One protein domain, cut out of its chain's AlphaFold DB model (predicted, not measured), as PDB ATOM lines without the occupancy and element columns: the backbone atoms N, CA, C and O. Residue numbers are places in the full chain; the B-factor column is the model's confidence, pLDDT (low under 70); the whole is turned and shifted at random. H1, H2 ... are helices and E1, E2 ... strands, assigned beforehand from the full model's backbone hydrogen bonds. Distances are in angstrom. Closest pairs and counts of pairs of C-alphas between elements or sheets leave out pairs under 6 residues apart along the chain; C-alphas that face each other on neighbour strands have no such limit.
ATOM      1  N   ASN A  50     237.375 145.384 174.148       62.09
ATOM      2  CA  ASN A  50     235.920 145.320 174.215       62.09
ATOM      3  C   ASN A  50     235.384 143.883 174.163       62.09
ATOM      4  O   ASN A  50     234.354 143.612 174.768       62.09
ATOM      5  N   ILE A  51     236.067 142.952 173.487       68.31
ATOM      6  CA  ILE A  51     235.570 141.577 173.310       68.31
ATOM      7  C   ILE A  51     235.569 140.828 174.643       68.31
ATOM      8  O   ILE A  51     234.572 140.202 174.982       68.31
ATOM      9  N   GLU A  52     236.643 140.943 175.427       73.19
ATOM     10  CA  GLU A  52     236.724 140.356 176.774       73.19
ATOM     11  C   GLU A  52     235.614 140.902 177.687       73.19
ATOM     12  O   GLU A  52     234.967 140.153 178.415       73.19
ATOM     13  N   LEU A  53     235.321 142.200 177.571       75.06
ATOM     14  CA  LEU A  53     234.255 142.853 178.321       75.06
ATOM     15  C   LEU A  53     232.863 142.352 177.920       75.06
ATOM     16  O   LEU A  53     232.031 142.098 178.788       75.06
ATOM     17  N   TYR A  54     232.607 142.197 176.619       76.38
ATOM     18  CA  TYR A  54     231.347 141.647 176.120       76.38
ATOM     19  C   TYR A  54     231.190 140.168 176.478       76.38
ATOM     20  O   TYR A  54     230.100 139.759 176.868       76.38
ATOM     21  N   ALA A  55     232.267 139.384 176.409       83.38
ATOM     22  CA  ALA A  55     232.262 137.993 176.840       83.38
ATOM     23  C   ALA A  55     231.899 137.886 178.326       83.38
ATOM     24  O   ALA A  55     230.986 137.140 178.678       83.38
ATOM     25  N   LYS A  56     232.526 138.704 179.182       84.94
ATOM     26  CA  LYS A  56     232.178 138.739 180.605       84.94
ATOM     27  C   LYS A  56     230.770 139.251 180.864       84.94
ATOM     28  O   LYS A  56     230.098 138.716 181.732       84.94
ATOM     29  N   TRP A  57     230.284 140.231 180.107       87.44
ATOM     30  CA  TRP A  57     228.895 140.684 180.223       87.44
ATOM     31  C   TRP A  57     227.913 139.538 179.956       87.44
ATOM     32  O   TRP A  57     226.986 139.327 180.738       87.44
ATOM     33  N   ILE A  58     228.142 138.754 178.899       87.31
ATOM     34  CA  ILE A  58     227.321 137.574 178.598       87.31
ATOM     35  C   ILE A  58     227.401 136.553 179.740       87.31
ATOM     36  O   ILE A  58     226.370 136.030 180.153       87.31
ATOM     37  N   GLU A  59     228.596 136.304 180.278       90.50
ATOM     38  CA  GLU A  59     228.807 135.352 181.373       90.50
ATOM     39  C   GLU A  59     228.112 135.776 182.675       90.50
ATOM     40  O   GLU A  59     227.460 134.961 183.322       90.50
ATOM     41  N   CYS A  60     228.209 137.053 183.050       89.25
ATOM     42  CA  CYS A  60     227.601 137.566 184.276       89.25
ATOM     43  C   CYS A  60     226.076 137.746 184.148       89.25
ATOM     44  O   CYS A  60     225.388 137.907 185.152       89.25
ATOM     45  N   GLY A  61     225.531 137.796 182.925       90.62
ATOM     46  CA  GLY A  61     224.123 138.132 182.669       90.62
ATOM     47  C   GLY A  61     223.764 139.599 182.958       90.62
ATOM     48  O   GLY A  61     222.610 140.000 182.817       90.62
ATOM     49  N   HIS A  62     224.744 140.418 183.339       89.00
ATOM     50  CA  HIS A  62     224.616 141.850 183.595       89.00
ATOM     51  C   HIS A  62     225.937 142.561 183.278       89.00
ATOM     52  O   HIS A  62     226.967 141.923 183.056       89.00
ATOM     53  N   LYS A  63     225.918 143.901 183.256       86.94
ATOM     54  CA  LYS A  63     227.128 144.695 182.997       86.94
ATOM     55  C   LYS A  63     228.181 144.362 184.070       86.94
ATOM     56  O   LYS A  63     227.868 144.534 185.251       86.94
ATOM     57  N   PRO A  64     229.389 143.898 183.702       88.62
ATOM     58  CA  PRO A  64     230.384 143.477 184.679       88.62
ATOM     59  C   PRO A  64     230.997 144.699 185.361       88.62
ATOM     60  O   PRO A  64     231.048 145.773 184.761       88.62
ATOM     61  N   TYR A  65     231.499 144.534 186.580       88.25
ATOM     62  CA  TYR A  65     232.301 145.537 187.279       88.25
ATOM     63  C   TYR A  65     233.702 145.576 186.682       88.25
ATOM     64  O   TYR A  65     234.269 144.533 186.358       88.25
ATOM     65  N   LYS A  66     234.281 146.768 186.528       85.75
ATOM     66  CA  LYS A  66     235.612 146.923 185.936       85.75
ATOM     67  C   LYS A  66     236.594 147.469 186.953       85.75
ATOM     68  O   LYS A  66     236.301 148.472 187.602       85.75
ATOM     69  N   GLY A  67     237.753 146.825 187.057       80.94
ATOM     70  CA  GLY A  67     238.859 147.326 187.856       80.94
ATOM     71  C   GLY A  67     239.475 148.572 187.220       80.94
ATOM     72  O   GLY A  67     239.815 148.592 186.032       80.94
ATOM     73  N   MET A  68     239.640 149.618 188.010       78.00
ATOM     74  CA  MET A  68     240.267 150.875 187.642       78.00
ATOM     75  C   MET A  68     241.477 151.099 188.534       78.00
ATOM     76  O   MET A  68     241.384 151.015 189.758       78.00
ATOM     77  N   SER A  69     242.612 151.405 187.913       70.69
ATOM     78  CA  SER A  69     243.752 151.949 188.631       70.69
ATOM     79  C   SER A  69     243.684 153.467 188.544       70.69
ATOM     80  O   SER A  69     243.590 154.049 187.458       70.69
ATOM     81  N   THR A  70     243.687 154.133 189.692       64.69
ATOM     82  CA  THR A  70     243.972 155.567 189.747       64.69
ATOM     83  C   THR A  70     245.398 155.804 189.255       64.69
ATOM     84  O   THR A  70     246.305 155.094 189.668       64.69
ATOM     85  N   ASN A  71     245.557 156.802 188.381       55.75
ATOM     86  CA  ASN A  71     246.787 157.263 187.728       55.75
ATOM     87  C   ASN A  71     248.104 156.735 188.363       55.75
ATOM     88  O   ASN A  71     248.360 157.065 189.524       55.75
ATOM     89  N   PRO A  72     248.982 156.025 187.625       49.16
ATOM     90  CA  PRO A  72     250.225 155.441 188.167       49.16
ATOM     91  C   PRO A  72     251.220 156.471 188.740       49.16
ATOM     92  O   PRO A  72     252.193 156.107 189.392       49.16
ATOM     93  N   PHE A  73     250.973 157.766 188.523       47.38
ATOM     94  CA  PHE A  73     251.739 158.886 189.078       47.38
ATOM     95  C   PHE A  73     251.202 159.411 190.422       47.38
ATOM     96  O   PHE A  73     251.795 160.317 191.004       47.38
ATOM     97  N   SER A  74     250.080 158.882 190.919       46.75
ATOM     98  CA  SER A  74     249.521 159.235 192.225       46.75
ATOM     99  C   SER A  74     249.925 158.191 193.261       46.75
ATOM    100  O   SER A  74     249.410 157.076 193.259       46.75
ATOM    101  N   ALA A  75     250.811 158.566 194.184       47.53
ATOM    102  CA  ALA A  75     251.273 157.697 195.272       47.53
ATOM    103  C   ALA A  75     250.155 157.253 196.243       47.53
ATOM    104  O   ALA A  75     250.343 156.304 196.994       47.53
ATOM    105  N   ASN A  76     248.995 157.919 196.211       56.69
ATOM    106  CA  ASN A  76     247.854 157.648 197.097       56.69
ATOM    107  C   ASN A  76     246.686 156.962 196.379       56.69
ATOM    108  O   ASN A  76     245.593 156.837 196.928       56.69
ATOM    109  N   GLY A  77     246.888 156.588 195.121       60.62
ATOM    110  CA  GLY A  77     245.863 155.953 194.327       60.62
ATOM    111  C   GLY A  77     245.546 154.538 194.810       60.62
ATOM    112  O   GLY A  77     246.440 153.697 194.840       60.62
ATOM    113  N   THR A  78     244.288 154.260 195.168       72.38
ATOM    114  CA  THR A  78     243.841 152.892 195.470       72.38
ATOM    115  C   THR A  78     243.137 152.316 194.246       72.38
ATOM    116  O   THR A  78     242.239 152.948 193.688       72.38
ATOM    117  N   SER A  79     243.524 151.112 193.819       83.12
ATOM    118  CA  SER A  79     242.786 150.372 192.789       83.12
ATOM    119  C   SER A  79     241.349 150.145 193.251       83.12
ATOM    120  O   SER A  79     241.133 149.635 194.349       83.12
ATOM    121  N   TYR A  80     240.366 150.499 192.427       86.38
ATOM    122  CA  TYR A  80     238.945 150.426 192.775       86.38
ATOM    123  C   TYR A  80     238.119 149.804 191.656       86.38
ATOM    124  O   TYR A  80     238.559 149.775 190.509       86.38
ATOM    125  N   TYR A  81     236.932 149.283 191.957       88.38
ATOM    126  CA  TYR A  81     236.016 148.783 190.935       88.38
ATOM    127  C   TYR A  81     234.884 149.778 190.676       88.38
ATOM    128  O   TYR A  81     234.441 150.505 191.562       88.38
ATOM    129  N   SER A  82     234.394 149.817 189.439       85.56
ATOM    130  CA  SER A  82     233.233 150.632 189.086       85.56
ATOM    131  C   SER A  82     232.353 149.934 188.058       85.56
ATOM    132  O   SER A  82     232.833 149.279 187.128       85.56
ATOM    133  N   LYS A  83     231.037 150.096 188.221       83.81
ATOM    134  CA  LYS A  83     230.014 149.739 187.224       83.81
ATOM    135  C   LYS A  83     229.838 150.832 186.162       83.81
ATOM    136  O   LYS A  83     229.397 150.569 185.039       83.81
ATOM    137  N   ASP A  84     230.245 152.052 186.494       78.44
ATOM    138  CA  ASP A  84     230.054 153.263 185.704       78.44
ATOM    139  C   ASP A  84     231.319 153.578 184.903       78.44
ATOM    140  O   ASP A  84     231.941 154.628 185.032       78.44
ATOM    141  N   TYR A  85     231.720 152.630 184.053       73.31
ATOM    142  CA  TYR A  85     232.738 152.866 183.033       73.31
ATOM    143  C   TYR A  85     232.106 153.048 181.660       73.31
ATOM    144  O   TYR A  85     231.102 152.413 181.303       73.31
ATOM    145  N   ILE A  86     232.766 153.894 180.877       64.56
ATOM    146  CA  ILE A  86     232.496 154.087 179.463       64.56
ATOM    147  C   ILE A  86     233.379 153.081 178.704       64.56
ATOM    148  O   ILE A  86     234.598 153.108 178.871       64.56
ATOM    149  N   PRO A  87     232.815 152.194 177.863       57.22
ATOM    150  CA  PRO A  87     233.587 151.230 177.070       57.22
ATOM    151  C   PRO A  87     234.373 151.882 175.912       57.22
ATOM    152  O   PRO A  87     234.884 151.197 175.032       57.22
ATOM    153  N   ILE A  88     234.475 153.214 175.880       51.69
ATOM    154  CA  ILE A  88     235.143 153.941 174.806       51.69
ATOM    155  C   ILE A  88     236.643 153.966 175.090       51.69
ATOM    156  O   ILE A  88     237.117 154.520 176.080       51.69
ATOM    157  N   ARG A  89     237.362 153.339 174.160       46.84
ATOM    158  CA  ARG A  89     238.811 153.299 173.961       46.84
ATOM    159  C   ARG A  89     239.424 154.690 174.182       46.84
ATOM    160  O   ARG A  89     239.438 155.525 173.278       46.84
ATOM    161  N   PHE A  90     239.932 154.950 175.383       46.34
ATOM    162  CA  PHE A  90     240.730 156.138 175.657       46.34
ATOM    163  C   PHE A  90     242.091 155.967 174.980       46.34
ATOM    164  O   PHE A  90     243.019 155.392 175.531       46.34
ATOM    165  N   ILE A  91     242.203 156.470 173.753       43.59
ATOM    166  CA  ILE A  91     243.478 156.565 173.025       43.59
ATOM    167  C   ILE A  91     244.397 157.636 173.665       43.59
ATOM    168  O   ILE A  91     245.550 157.770 173.276       43.59
ATOM    169  N   LEU A  92     243.924 158.394 174.667       39.03
ATOM    170  CA  LEU A  92     244.603 159.605 175.146       39.03
ATOM    171  C   LEU A  92     244.588 159.842 176.664       39.03
ATOM    172  O   LEU A  92     245.033 160.902 177.094       39.03
ATOM    173  N   SER A  93     244.109 158.916 177.499       39.41
ATOM    174  CA  SER A  93     244.229 159.091 178.953       39.41
ATOM    175  C   SER A  93     245.081 157.989 179.562       39.41
ATOM    176  O   SER A  93     244.867 156.804 179.328       39.41
ATOM    177  N   ASN A  94     246.047 158.411 180.376       43.78
ATOM    178  CA  ASN A  94     246.930 157.584 181.204       43.78
ATOM    179  C   ASN A  94     246.171 156.813 182.308       43.78
ATOM    180  O   ASN A  94     246.729 156.502 183.357       43.78
ATOM    181  N   LEU A  95     244.875 156.556 182.114       49.28
ATOM    182  CA  LEU A  95     244.069 155.763 183.016       49.28
ATOM    183  C   LEU A  95     244.251 154.304 182.605       49.28
ATOM    184  O   LEU A  95     243.598 153.819 181.679       49.28
ATOM    185  N   GLU A  96     245.168 153.613 183.279       51.53
ATOM    186  CA  GLU A  96     245.255 152.156 183.219       51.53
ATOM    187  C   GLU A  96     243.959 151.571 183.783       51.53
ATOM    188  O   GLU A  96     243.805 151.269 184.968       51.53
ATOM    189  N   VAL A  97     242.977 151.421 182.902       55.78
ATOM    190  CA  VAL A  97     241.839 150.567 183.175       55.78
ATOM    191  C   VAL A  97     242.383 149.150 183.140       55.78
ATOM    192  O   VAL A  97     242.691 148.613 182.074       55.78
ATOM    193  N   THR A  98     242.563 148.563 184.319       57.06
ATOM    194  CA  THR A  98     242.983 147.170 184.429       57.06
ATOM    195  C   THR A  98     242.028 146.304 183.601       57.06
ATOM    196  O   THR A  98     240.821 146.553 183.553       57.06
ATOM    197  N   ARG A  99     242.557 145.298 182.895       63.75
ATOM    198  CA  ARG A  99     241.732 144.444 182.017       63.75
ATOM    199  C   ARG A  99     240.740 143.568 182.785       63.75
ATOM    200  O   ARG A  99     239.880 142.949 182.171       63.75
ATOM    201  N   ARG A 100     240.842 143.509 184.115       78.12
ATOM    202  CA  ARG A 100     240.018 142.616 184.920       78.12
ATOM    203  C   ARG A 100     238.597 143.154 185.030       78.12
ATOM    204  O   ARG A 100     238.359 144.285 185.462       78.12
ATOM    205  N   SER A 101     237.669 142.306 184.616       86.31
ATOM    206  CA  SER A 101     236.239 142.495 184.781       86.31
ATOM    207  C   SER A 101     235.696 141.390 185.680       86.31
ATOM    208  O   SER A 101     236.154 140.249 185.619       86.31
ATOM    209  N   PHE A 102     234.758 141.757 186.542       90.25
ATOM    210  CA  PHE A 102     234.228 140.916 187.608       90.25
ATOM    211  C   PHE A 102     232.710 140.859 187.509       90.25
ATOM    212  O   PHE A 102     232.072 141.847 187.128       90.25
ATOM    213  N   CYS A 103     232.119 139.727 187.875       91.31
ATOM    214  CA  CYS A 103     230.665 139.616 187.914       91.31
ATOM    215  C   CYS A 103     230.097 140.178 189.215       91.31
ATOM    216  O   CYS A 103     228.993 140.701 189.225       91.31
ATOM    217  N   THR A 104     230.843 140.138 190.317       92.81
ATOM    218  CA  THR A 104     230.341 140.636 191.606       92.81
ATOM    219  C   THR A 104     231.297 141.624 192.254       92.81
ATOM    220  O   THR A 104     232.504 141.589 192.020       92.81
ATOM    221  N   GLU A 105     230.747 142.495 193.099       92.81
ATOM    222  CA  GLU A 105     231.522 143.432 193.920       92.81
ATOM    223  C   GLU A 105     232.478 142.669 194.842       92.81
ATOM    224  O   GLU A 105     233.676 142.932 194.855       92.81
ATOM    225  N   LYS A 106     231.978 141.612 195.494       93.75
ATOM    226  CA  LYS A 106     232.786 140.717 196.333       93.75
ATOM    227  C   LYS A 106     233.976 140.106 195.586       93.75
ATOM    228  O   LYS A 106     235.065 140.002 196.141       93.75
ATOM    229  N   GLU A 107     233.790 139.686 194.337       92.19
ATOM    230  CA  GLU A 107     234.873 139.126 193.519       92.19
ATOM    231  C   GLU A 107     235.949 140.173 193.201       92.19
ATOM    232  O   GLU A 107     237.142 139.872 193.265       92.19
ATOM    233  N   ALA A 108     235.539 141.410 192.913       90.88
ATOM    234  CA  ALA A 108     236.465 142.515 192.704       90.88
ATOM    235  C   ALA A 108     237.264 142.826 193.982       90.88
ATOM    236  O   ALA A 108     238.486 142.989 193.926       90.88
ATOM    237  N   GLU A 109     236.602 142.825 195.136       91.69
ATOM    238  CA  GLU A 109     237.237 143.044 196.438       91.69
ATOM    239  C   GLU A 109     238.222 141.929 196.802       91.69
ATOM    240  O   GLU A 109     239.348 142.215 197.206       91.69
ATOM    241  N   LEU A 110     237.867 140.659 196.569       91.81
ATOM    242  CA  LEU A 110     238.785 139.519 196.730       91.81
ATOM    243  C   LEU A 110     240.017 139.618 195.819       91.81
ATOM    244  O   LEU A 110     241.074 139.065 196.135       91.81
ATOM    245  N   ALA A 111     239.884 140.297 194.680       88.56
ATOM    246  CA  ALA A 111     240.977 140.575 193.759       88.56
ATOM    247  C   ALA A 111     241.796 141.827 194.138       88.56
ATOM    248  O   ALA A 111     242.750 142.144 193.424       88.56
ATOM    249  N   GLY A 112     241.448 142.509 195.236       87.38
ATOM    250  CA  GLY A 112     242.153 143.679 195.761       87.38
ATOM    251  C   GLY A 112     241.632 145.028 195.269       87.38
ATOM    252  O   GLY A 112     242.307 146.037 195.463       87.38
ATOM    253  N   TYR A 113     240.469 145.075 194.612       88.94
ATOM    254  CA  TYR A 113     239.865 146.333 194.169       88.94
ATOM    255  C   TYR A 113     238.926 146.874 195.244       88.94
ATOM    256  O   TYR A 113     237.988 146.203 195.660       88.94
ATOM    257  N   SER A 114     239.170 148.106 195.670       90.06
ATOM    258  CA  SER A 114     238.345 148.822 196.636       90.06
ATOM    259  C   SER A 114     236.989 149.238 196.052       90.06
ATOM    260  O   SER A 114     236.861 149.483 194.850       90.06
ATOM    261  N   ALA A 115     235.990 149.405 196.915       90.25
ATOM    262  CA  ALA A 115     234.729 150.063 196.576       90.25
ATOM    263  C   ALA A 115     234.866 151.596 196.406       90.25
ATOM    264  O   ALA A 115     233.939 152.251 195.934       90.25
ATOM    265  N   ASP A 116     236.003 152.181 196.798       86.75
ATOM    266  CA  ASP A 116     236.276 153.624 196.756       86.75
ATOM    267  C   ASP A 116     237.641 153.902 196.104       86.75
ATOM    268  O   ASP A 116     238.620 153.199 196.347       86.75
ATOM    269  N   SER A 117     237.722 154.949 195.279       82.81
ATOM    270  CA  SER A 117     238.945 155.318 194.555       82.81
ATOM    271  C   SER A 117     240.029 155.957 195.427       82.81
ATOM    272  O   SER A 117     241.190 156.012 195.028       82.81
ATOM    273  N   ASN A 118     239.659 156.494 196.591       82.06
ATOM    274  CA  ASN A 118     240.545 157.285 197.449       82.06
ATOM    275  C   ASN A 118     241.020 156.520 198.688       82.06
ATOM    276  O   ASN A 118     241.995 156.921 199.319       82.06
ATOM    277  N   LYS A 119     240.309 155.459 199.073       84.44
ATOM    278  CA  LYS A 119     240.587 154.670 200.277       84.44
ATOM    279  C   LYS A 119     240.323 153.196 200.014       84.44
ATOM    280  O   LYS A 119     239.393 152.863 199.288       84.44
ATOM    281  N   ALA A 120     241.097 152.320 200.647       86.12
ATOM    282  CA  ALA A 120     240.854 150.881 200.629       86.12
ATOM    283  C   ALA A 120     239.643 150.546 201.515       86.12
ATOM    284  O   ALA A 120     239.705 150.679 202.736       86.12
ATOM    285  N   VAL A 121     238.524 150.176 200.891       90.75
ATOM    286  CA  VAL A 121     237.271 149.808 201.556       90.75
ATOM    287  C   VAL A 121     236.711 148.570 200.870       90.75
ATOM    288  O   VAL A 121     236.475 148.589 199.663       90.75
ATOM    289  N   PHE A 122     236.471 147.522 201.654       92.31
ATOM    290  CA  PHE A 122     236.003 146.218 201.179       92.31
ATOM    291  C   PHE A 122     234.705 145.826 201.905       92.31
ATOM    292  O   PHE A 122     234.727 145.021 202.834       92.31
ATOM    293  N   PRO A 123     233.570 146.472 201.577       93.38
ATOM    294  CA  PRO A 123     232.319 146.300 202.314       93.38
ATOM    295  C   PRO A 123     231.707 144.896 202.197       93.38
ATOM    296  O   PRO A 123     230.884 144.533 203.037       93.38
ATOM    297  N   HIS A 124     232.081 144.114 201.183       94.25
ATOM    298  CA  HIS A 124     231.540 142.781 200.923       94.25
ATOM    299  C   HIS A 124     232.467 141.644 201.373       94.25
ATOM    300  O   HIS A 124     232.091 140.472 201.249       94.25
ATOM    301  N   LEU A 125     233.648 141.962 201.914       92.88
ATOM    302  CA  LEU A 125     234.543 140.990 202.537       92.88
ATOM    303  C   LEU A 125     234.304 140.874 204.040       92.88
ATOM    304  O   LEU A 125     234.081 141.847 204.759       92.88
ATOM    305  N   THR A 126     234.413 139.648 204.539       94.50
ATOM    306  CA  THR A 126     234.615 139.413 205.970       94.50
ATOM    307  C   THR A 126     236.044 139.778 206.379       94.50
ATOM    308  O   THR A 126     236.959 139.761 205.557       94.50
ATOM    309  N   LYS A 127     236.275 140.048 207.671       92.31
ATOM    310  CA  LYS A 127     237.621 140.369 208.188       92.31
ATOM    311  C   LYS A 127     238.653 139.272 207.897       92.31
ATOM    312  O   LYS A 127     239.829 139.564 207.711       92.31
ATOM    313  N   GLU A 128     238.216 138.014 207.870       93.12
ATOM    314  CA  GLU A 128     239.066 136.871 207.533       93.12
ATOM    315  C   GLU A 128     239.421 136.858 206.041       93.12
ATOM    316  O   GLU A 128     240.595 136.749 205.692       93.12
ATOM    317  N   GLU A 129     238.429 137.025 205.158       92.25
ATOM    318  CA  GLU A 129     238.651 137.122 203.708       92.25
ATOM    319  C   GLU A 129     239.537 138.316 203.351       92.25
ATOM    320  O   GLU A 129     240.414 138.196 202.498       92.25
ATOM    321  N   GLU A 130     239.348 139.445 204.033       90.00
ATOM    322  CA  GLU A 130     240.175 140.634 203.878       90.00
ATOM    323  C   GLU A 130     241.632 140.350 204.277       90.00
ATOM    324  O   GLU A 130     242.543 140.643 203.505       90.00
ATOM    325  N   ALA A 131     241.877 139.709 205.424       89.44
ATOM    326  CA  ALA A 131     243.228 139.335 205.848       89.44
ATOM    327  C   ALA A 131     243.899 138.353 204.869       89.44
ATOM    328  O   ALA A 131     245.084 138.489 204.558       89.44
ATOM    329  N   ILE A 132     243.144 137.381 204.346       90.94
ATOM    330  CA  ILE A 132     243.628 136.439 203.328       90.94
ATOM    331  C   ILE A 132     243.978 137.175 202.030       90.94
ATOM    332  O   ILE A 132     245.022 136.909 201.435       90.94
ATOM    333  N   MET A 133     243.122 138.098 201.593       89.56
ATOM    334  CA  MET A 133     243.341 138.916 200.402       89.56
ATOM    335  C   MET A 133     244.593 139.792 200.558       89.56
ATOM    336  O   MET A 133     245.463 139.743 199.691       89.56
ATOM    337  N   TRP A 134     244.763 140.481 201.692       86.69
ATOM    338  CA  TRP A 134     245.969 141.265 201.989       86.69
ATOM    339  C   TRP A 134     247.238 140.408 202.002       86.69
ATOM    340  O   TRP A 134     248.234 140.777 201.377       86.69
ATOM    341  N   ASN A 135     247.196 139.238 202.643       88.38
ATOM    342  CA  ASN A 135     248.320 138.301 202.638       88.38
ATOM    343  C   ASN A 135     248.644 137.809 201.223       88.38
ATOM    344  O   ASN A 135     249.811 137.690 200.877       88.38
ATOM    345  N   ARG A 136     247.645 137.571 200.370       86.25
ATOM    346  CA  ARG A 136     247.877 137.179 198.972       86.25
ATOM    347  C   ARG A 136     248.532 138.298 198.157       86.25
ATOM    348  O   ARG A 136     249.337 138.016 197.279       86.25
ATOM    349  N   LEU A 137     248.171 139.554 198.410       80.94
ATOM    350  CA  LEU A 137     248.690 140.698 197.656       80.94
ATOM    351  C   LEU A 137     250.089 141.140 198.112       80.94
ATOM    352  O   LEU A 137     250.834 141.702 197.309       80.94
ATOM    353  N   HIS A 138     250.452 140.896 199.376       76.88
ATOM    354  CA  HIS A 138     251.681 141.430 199.981       76.88
ATOM    355  C   HIS A 138     252.591 140.397 200.659       76.88
ATOM    356  O   HIS A 138     253.706 140.752 201.034       76.88
ATOM    357  N   GLY A 139     252.138 139.156 200.834       61.28
ATOM    358  CA  GLY A 139     252.830 138.117 201.603       61.28
ATOM    359  C   GLY A 139     253.899 137.326 200.847       61.28
ATOM    360  O   GLY A 139     254.665 136.624 201.494       61.28
ATOM    361  N   ASP A 140     254.004 137.461 199.522       53.75
ATOM    362  CA  ASP A 140     255.019 136.777 198.697       53.75
ATOM    363  C   ASP A 140     256.299 137.627 198.488       53.75
ATOM    364  O   ASP A 140     256.826 137.714 197.375       53.75
TER     365      ASP A 140
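What this domain is: This is residues 50 to 140 of the 141 residues of an uncharacterized protein of Candidatus Saccharibacteria bacterium oral taxon 488 (UniProt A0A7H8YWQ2). Little regular structure is here: a small hairpin, E1 and E2, lies in the middle among long loops, with short helix H2 over one face of it and H1 and H3 farther out. The 91 printed residues have three named helices and two antiparallel strands, in the order H1 E1 E2 H2 H3, holding 36 residues, mostly helix. The whole is compact, radius of gyration of the C-alphas 13.5 A, spanning 36 by 34 by 23 A.

How they stand to each other: H1, residues 50 to 60, touches no helix. Look at the hairpin of E1, residues 65 to 68, and E2, residues 80 to 82: N 68 and O 80 are within hydrogen-bond range, 2.7 A. H2, residues 105 to 110, only just touches H3, residues 127 to 138, with 3 pairs of C-alphas within 8 A, closest Leu 110 and Met 133, 5.9 A. In H1, H2 and H3 every O i to N i+4 pair is within range.

Where its parts are: Find C-alpha 50 at (235.920, 145.320, 174.215), where H1, 15.2 A from first to last C-alpha, begins; H3, 16.3 A from first to last C-alpha, ends with C-alpha 138 at (251.681, 141.430, 199.981).

The domain as a whole: The printed part has no cut; residues 86 to 99 are among those under pLDDT 70.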